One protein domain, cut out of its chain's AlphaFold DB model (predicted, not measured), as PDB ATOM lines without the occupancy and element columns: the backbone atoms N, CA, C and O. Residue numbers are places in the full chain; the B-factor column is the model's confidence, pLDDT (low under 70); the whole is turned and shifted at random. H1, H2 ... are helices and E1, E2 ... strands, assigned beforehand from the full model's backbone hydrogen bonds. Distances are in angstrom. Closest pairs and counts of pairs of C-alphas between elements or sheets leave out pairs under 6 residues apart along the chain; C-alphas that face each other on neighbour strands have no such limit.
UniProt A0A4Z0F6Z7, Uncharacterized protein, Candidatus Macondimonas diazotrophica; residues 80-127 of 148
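Overview. This is residues 80 to 127 of the 148 residues of an uncharacterized protein of Candidatus Macondimonas diazotrophica (UniProt A0A4Z0F6Z7). Three short helices are set roughly as a U: H1 and H2 are the two arms, both running toward smaller x, and H3 bridges them at the end where x is smallest. From the end of H1 residues 93 to 100 fold back to the start of H2, and after H3 residues 116 to 124 lead back to the end of the domain where H1 begins, where the short strand E1 finishes the printed part. The contacts between the helices are few. There are 48 residues printed, with three named helices and one named strand in the order H1, H2, H3, E1; the class is mostly helix, and E1 pairs with no named strand. The whole is compact, with a radius of gyration of the C-alphas of 9.4 A, and it spans 26 by 19 by 16 A along its three main axes.

Along the chain. Begin with the longest helix by residues, H1, residues 82 to 92. Find C-alpha 82 at (8.850, -33.101, -7.295); from there the helix runs 15.4 A to C-alpha 92 at (-3.938, -40.552, -3.194). Then look at H3, residues 108 to 115, which measures 10.1 A from first to last C-alpha and runs almost wholly along y, from C-alpha 108 at (0.628, -26.677, 2.360) to C-alpha 115 at (1.542, -36.648, 3.430). Just before it in the chain is H2, residues 101 to 106, with 8.7 A between its first and last C-alphas. At the other end of the ATOM lines you find E1, residues 125 to 127, 7.0 A long; its last C-alpha, that of Asn 127, stands at (19.988, -36.574, -6.794). Between H3 and E1 residues 119 to 121 are a helical run too short to bear a name.

Arrangement. Start from H1 and look toward H3. The two are close but not clearly touching, with 2 pairs of C-alphas within 8 A; their closest C-alphas are those of Ala 89 and Cys 114, 6.3 A apart. H1 and H3 run the same way at a steep tilt of 69 degrees, only just short of about perpendicular. Now go from H3 to H2: these are also close but not clearly touching, with 1 pair of C-alphas within 8 A, and the closest are those of Ile 104 and Met 111, 7.5 A apart. The lines of H2 and H3 are about perpendicular, at 75 degrees. H1 and H2 are apart. Return to H1 and look for E1: the two are near each other, with no pair of C-alphas within 8 A but 7 pairs within 10 A. E1 is apart from H2 and from H3. Look at the backbone N and O atoms of H1, H2 and H3: in each of these helices every O i to N i+4 pair is within hydrogen-bond range.

Size, cuts and confidence. The two C-alphas farthest apart are those of Gly 93, just after H1, and Asn 127, at the end of E1, 26.6 A from each other. The first and last printed C-alphas, those of Thr 80 and Asn 127, are 8.6 A apart. The residues run from 80 to 127 and the printed part has no cut. No link is long: H2 and H3 are joined by a tight link of 1 residue, while the links from H1 to H2, with 8 residues, and from H3 to E1, with 9 residues, are short. In this model the mean pLDDT of the printed part is 94.1, and no printed residue is under 70.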
ATOM      1  N   THR A  80      14.652 -31.698  -3.887       95.81
ATOM      2  CA  THR A  80      13.282 -32.188  -3.720       95.81
ATOM      3  C   THR A  80      12.836 -32.947  -4.977       95.81
ATOM      4  O   THR A  80      12.882 -32.428  -6.089       95.81
ATOM      5  N   ASP A  81      12.351 -34.175  -4.800       96.56
ATOM      6  CA  ASP A  81      11.837 -35.023  -5.879       96.56
ATOM      7  C   ASP A  81      10.366 -34.688  -6.160       96.56
ATOM      8  O   ASP A  81       9.432 -35.356  -5.698       96.56
ATOM      9  N   PHE A  82      10.169 -33.602  -6.908       95.69
ATOM     10  CA  PHE A  82       8.850 -33.101  -7.295       95.69
ATOM     11  C   PHE A  82       8.039 -34.127  -8.094       95.69
ATOM     12  O   PHE A  82       6.840 -34.288  -7.858       95.69
ATOM     13  N   ASP A  83       8.684 -34.886  -8.981       95.31
ATOM     14  CA  ASP A  83       8.021 -35.917  -9.783       95.31
ATOM     15  C   ASP A  83       7.423 -37.015  -8.903       95.31
ATOM     16  O   ASP A  83       6.282 -37.451  -9.103       95.31
ATOM     17  N   LYS A  84       8.166 -37.457  -7.885       95.75
ATOM     18  CA  LYS A  84       7.676 -38.445  -6.925       95.75
ATOM     19  C   LYS A  84       6.555 -37.896  -6.053       95.75
ATOM     20  O   LYS A  84       5.617 -38.647  -5.775       95.75
ATOM     21  N   ILE A  85       6.624 -36.627  -5.652       95.50
ATOM     22  CA  ILE A  85       5.555 -35.955  -4.897       95.50
ATOM     23  C   ILE A  85       4.275 -35.910  -5.730       95.50
ATOM     24  O   ILE A  85       3.262 -36.463  -5.299       95.50
ATOM     25  N   ASN A  86       4.338 -35.358  -6.944       95.62
ATOM     26  CA  ASN A  86       3.199 -35.239  -7.858       95.62
ATOM     27  C   ASN A  86       2.570 -36.616  -8.134       95.62
ATOM     28  O   ASN A  86       1.357 -36.806  -8.030       95.62
ATOM     29  N   LYS A  87       3.403 -37.630  -8.403       95.81
ATOM     30  CA  LYS A  87       2.948 -39.004  -8.657       95.81
ATOM     31  C   LYS A  87       2.271 -39.643  -7.445       95.81
ATOM     32  O   LYS A  87       1.325 -40.411  -7.610       95.81
ATOM     33  N   GLU A  88       2.779 -39.413  -6.239       94.88
ATOM     34  CA  GLU A  88       2.213 -40.000  -5.023       94.88
ATOM     35  C   GLU A  88       0.927 -39.291  -4.588       94.88
ATOM     36  O   GLU A  88      -0.037 -39.964  -4.222       94.88
ATOM     37  N   ALA A  89       0.877 -37.966  -4.720       94.88
ATOM     38  CA  ALA A  89      -0.328 -37.177  -4.498       94.88
ATOM     39  C   ALA A  89      -1.463 -37.605  -5.436       94.88
ATOM     40  O   ALA A  89      -2.565 -37.914  -4.976       94.88
ATOM     41  N   GLN A  90      -1.160 -37.766  -6.729       95.06
ATOM     42  CA  GLN A  90      -2.125 -38.235  -7.720       95.06
ATOM     43  C   GLN A  90      -2.709 -39.609  -7.356       95.06
ATOM     44  O   GLN A  90      -3.920 -39.816  -7.453       95.06
ATOM     45  N   LYS A  91      -1.884 -40.561  -6.893       95.75
ATOM     46  CA  LYS A  91      -2.374 -41.882  -6.448       95.75
ATOM     47  C   LYS A  91      -3.312 -41.799  -5.248       95.75
ATOM     48  O   LYS A  91      -4.167 -42.667  -5.093       95.75
ATOM     49  N   ARG A  92      -3.124 -40.795  -4.391       94.81
ATOM     50  CA  ARG A  92      -3.938 -40.552  -3.194       94.81
ATOM     51  C   ARG A  92      -5.170 -39.687  -3.482       94.81
ATOM     52  O   ARG A  92      -5.977 -39.494  -2.583       94.81
ATOM     53  N   GLY A  93      -5.351 -39.239  -4.728       95.06
ATOM     54  CA  GLY A  93      -6.506 -38.454  -5.165       95.06
ATOM     55  C   GLY A  93      -6.378 -36.951  -4.923       95.06
ATOM     56  O   GLY A  93      -7.392 -36.260  -4.963       95.06
ATOM     57  N   PHE A  94      -5.164 -36.451  -4.679       93.75
ATOM     58  CA  PHE A  94      -4.885 -35.027  -4.506       93.75
ATOM     59  C   PHE A  94      -4.395 -34.407  -5.820       93.75
ATOM     60  O   PHE A  94      -3.595 -35.012  -6.536       93.75
ATOM     61  N   ASP A  95      -4.859 -33.193  -6.118       88.88
ATOM     62  CA  ASP A  95      -4.442 -32.398  -7.280       88.88
ATOM     63  C   ASP A  95      -3.240 -31.517  -6.913       88.88
ATOM     64  O   ASP A  95      -3.349 -30.300  -6.812       88.88
ATOM     65  N   ILE A  96      -2.106 -32.161  -6.618       90.50
ATOM     66  CA  ILE A  96      -0.843 -31.476  -6.316       90.50
ATOM     67  C   ILE A  96       0.042 -31.525  -7.557       90.50
ATOM     68  O   ILE A  96       0.377 -32.605  -8.054       90.50
ATOM     69  N   CYS A  97       0.438 -30.345  -8.033       89.31
ATOM     70  CA  CYS A  97       1.394 -30.178  -9.119       89.31
ATOM     71  C   CYS A  97       2.401 -29.093  -8.732       89.31
ATOM     72  O   CYS A  97       2.065 -27.910  -8.675       89.31
ATOM     73  N   ALA A  98       3.624 -29.502  -8.405       90.56
ATOM     74  CA  ALA A  98       4.709 -28.599  -8.043       90.56
ATOM     75  C   ALA A  98       5.991 -28.951  -8.801       90.56
ATOM     76  O   ALA A  98       6.238 -30.117  -9.100       90.56
ATOM     77  N   TYR A  99       6.801 -27.933  -9.075       93.56
ATOM     78  CA  TYR A  99       8.116 -27.996  -9.721       93.56
ATOM     79  C   TYR A  99       9.164 -27.171  -8.959       93.56
ATOM     80  O   TYR A  99      10.287 -26.977  -9.423       93.56
ATOM     81  N   SER A 100       8.782 -26.631  -7.802       94.25
ATOM     82  CA  SER A 100       9.625 -25.818  -6.937       94.25
ATOM     83  C   SER A 100       9.145 -25.899  -5.490       94.25
ATOM     84  O   SER A 100       7.966 -26.145  -5.216       94.25
ATOM     85  N   ASP A 101      10.041 -25.616  -4.544       91.44
ATOM     86  CA  ASP A 101       9.692 -25.618  -3.118       91.44
ATOM     87  C   ASP A 101       8.635 -24.551  -2.777       91.44
ATOM     88  O   ASP A 101       7.844 -24.721  -1.850       91.44
ATOM     89  N   ILE A 102       8.580 -23.457  -3.549       93.06
ATOM     90  CA  ILE A 102       7.580 -22.393  -3.384       93.06
ATOM     91  C   ILE A 102       6.184 -22.916  -3.729       93.06
ATOM     92  O   ILE A 102       5.249 -22.698  -2.962       93.06
ATOM     93  N   GLU A 103       6.033 -23.625  -4.848       94.81
ATOM     94  CA  GLU A 103       4.744 -24.199  -5.254       94.81
ATOM     95  C   GLU A 103       4.264 -25.271  -4.273       94.81
ATOM     96  O   GLU A 103       3.068 -25.346  -3.992       94.81
ATOM     97  N   ILE A 104       5.185 -26.049  -3.695       93.12
ATOM     98  CA  ILE A 104       4.868 -26.962  -2.591       93.12
ATOM     99  C   ILE A 104       4.350 -26.181  -1.378       93.12
ATOM    100  O   ILE A 104       3.311 -26.522  -0.815       93.12
ATOM    101  N   ALA A 105       5.052 -25.121  -0.967       92.12
ATOM    102  CA  ALA A 105       4.659 -24.320   0.190       92.12
ATOM    103  C   ALA A 105       3.303 -23.617  -0.005       92.12
ATOM    104  O   ALA A 105       2.584 -23.395   0.968       92.12
ATOM    105  N   MET A 106       2.938 -23.289  -1.248       94.31
ATOM    106  CA  MET A 106       1.627 -22.728  -1.592       94.31
ATOM    107  C   MET A 106       0.475 -23.736  -1.459       94.31
ATOM    108  O   MET A 106      -0.664 -23.305  -1.312       94.31
ATOM    109  N   GLN A 107       0.763 -25.041  -1.471       94.06
ATOM    110  CA  GLN A 107      -0.201 -26.149  -1.358       94.06
ATOM    111  C   GLN A 107      -0.068 -26.861   0.003       94.06
ATOM    112  O   GLN A 107      -0.158 -28.082   0.112       94.06
ATOM    113  N   ALA A 108       0.254 -26.108   1.063       93.94
ATOM    114  CA  ALA A 108       0.628 -26.677   2.360       93.94
ATOM    115  C   ALA A 108      -0.490 -27.488   3.035       93.94
ATOM    116  O   ALA A 108      -0.183 -28.428   3.776       93.94
ATOM    117  N   ASP A 109      -1.756 -27.129   2.808       95.00
ATOM    118  CA  ASP A 109      -2.899 -27.833   3.388       95.00
ATOM    119  C   ASP A 109      -3.137 -29.164   2.661       95.00
ATOM    120  O   ASP A 109      -3.221 -30.204   3.314       95.00
ATOM    121  N   GLU A 110      -3.096 -29.181   1.327       94.81
ATOM    122  CA  GLU A 110      -3.165 -30.404   0.521       94.81
ATOM    123  C   GLU A 110      -1.973 -31.327   0.799       94.81
ATOM    124  O   GLU A 110      -2.133 -32.541   0.936       94.81
ATOM    125  N   MET A 111      -0.770 -30.762   0.951       95.12
ATOM    126  CA  MET A 111       0.424 -31.514   1.340       95.12
ATOM    127  C   MET A 111       0.270 -32.137   2.730       95.12
ATOM    128  O   MET A 111       0.629 -33.300   2.915       95.12
ATOM    129  N   ARG A 112      -0.304 -31.408   3.699       95.44
ATOM    130  CA  ARG A 112      -0.598 -31.932   5.041       95.44
ATOM    131  C   ARG A 112      -1.623 -33.058   4.994       95.44
ATOM    132  O   ARG A 112      -1.418 -34.086   5.634       95.44
ATOM    133  N   GLU A 113      -2.699 -32.900   4.235       95.25
ATOM    134  CA  GLU A 113      -3.726 -33.937   4.095       95.25
ATOM    135  C   GLU A 113      -3.192 -35.188   3.385       95.25
ATOM    136  O   GLU A 113      -3.507 -36.315   3.772       95.25
ATOM    137  N   CYS A 114      -2.343 -35.003   2.374       93.81
ATOM    138  CA  CYS A 114      -1.800 -36.090   1.574       93.81
ATOM    139  C   CYS A 114      -0.650 -36.834   2.270       93.81
ATOM    140  O   CYS A 114      -0.594 -38.067   2.220       93.81
ATOM    141  N   PHE A 115       0.277 -36.112   2.908       93.88
ATOM    142  CA  PHE A 115       1.542 -36.648   3.430       93.88
ATOM    143  C   PHE A 115       1.671 -36.594   4.963       93.88
ATOM    144  O   PHE A 115       2.614 -37.175   5.502       93.88
ATOM    145  N   GLY A 116       0.713 -35.986   5.664       94.81
ATOM    146  CA  GLY A 116       0.695 -35.836   7.122       94.81
ATOM    147  C   GLY A 116       1.304 -34.518   7.609       94.81
ATOM    148  O   GLY A 116       1.911 -33.772   6.846       94.81
ATOM    149  N   ASP A 117       1.163 -34.234   8.905       94.88
ATOM    150  CA  ASP A 117       1.589 -32.963   9.516       94.88
ATOM    151  C   ASP A 117       3.091 -32.668   9.380       94.88
ATOM    152  O   ASP A 117       3.477 -31.514   9.206       94.88
ATOM    153  N   ASP A 118       3.927 -33.708   9.376       94.69
ATOM    154  CA  ASP A 118       5.388 -33.598   9.290       94.69
ATOM    155  C   ASP A 118       5.921 -33.658   7.845       94.69
ATOM    156  O   ASP A 118       7.098 -33.971   7.623       94.69
ATOM    157  N   TRP A 119       5.078 -33.391   6.839       93.44
ATOM    158  CA  TRP A 119       5.459 -33.506   5.426       93.44
ATOM    159  C   TRP A 119       6.697 -32.669   5.074       93.44
ATOM    160  O   TRP A 119       7.556 -33.137   4.332       93.44
ATOM    161  N   GLN A 120       6.834 -31.477   5.667       91.69
ATOM    162  CA  GLN A 120       7.946 -30.546   5.421       91.69
ATOM    163  C   GLN A 120       9.315 -31.138   5.779       91.69
ATOM    164  O   GLN A 120      10.321 -30.772   5.182       91.69
ATOM    165  N   MET A 121       9.356 -32.062   6.743       92.25
ATOM    166  CA  MET A 121      10.589 -32.704   7.209       92.25
ATOM    167  C   MET A 121      10.902 -34.000   6.455       92.25
ATOM    168  O   MET A 121      12.001 -34.535   6.586       92.25
ATOM    169  N   ASN A 122       9.936 -34.521   5.695       92.00
ATOM    170  CA  ASN A 122       9.987 -35.842   5.071       92.00
ATOM    171  C   ASN A 122       9.679 -35.776   3.570       92.00
ATOM    172  O   ASN A 122       9.123 -36.720   2.998       92.00
ATOM    173  N   LEU A 123      10.028 -34.656   2.933       92.06
ATOM    174  CA  LEU A 123       9.911 -34.508   1.491       92.06
ATOM    175  C   LEU A 123      10.776 -35.564   0.782       92.06
ATOM    176  O   LEU A 123      11.934 -35.772   1.157       92.06
ATOM    177  N   PRO A 124      10.233 -36.265  -0.227       93.69
ATOM    178  CA  PRO A 124      11.034 -37.098  -1.105       93.69
ATOM    179  C   PRO A 124      12.182 -36.295  -1.725       93.69
ATOM    180  O   PRO A 124      11.966 -35.187  -2.201       93.69
ATOM    181  N   MET A 125      13.379 -36.880  -1.743       95.38
ATOM    182  CA  MET A 125      14.577 -36.286  -2.338       95.38
ATOM    183  C   MET A 125      15.108 -37.184  -3.457       95.38
ATOM    184  O   MET A 125      15.029 -38.415  -3.355       95.38
ATOM    185  N   CYS A 126      15.696 -36.577  -4.479       96.69
ATOM    186  CA  CYS A 126      16.438 -37.234  -5.550       96.69
ATOM    187  C   CYS A 126      17.816 -36.578  -5.700       96.69
ATOM    188  O   CYS A 126      18.090 -35.552  -5.082       96.69
ATOM    189  N   ASN A 127      18.712 -37.202  -6.464       97.69
ATOM    190  CA  ASN A 127      19.988 -36.574  -6.794       97.69
ATOM    191  C   ASN A 127      19.769 -35.437  -7.796       97.69
ATOM    192  O   ASN A 127      18.918 -35.556  -8.677       97.69
TER     193      ASN A 127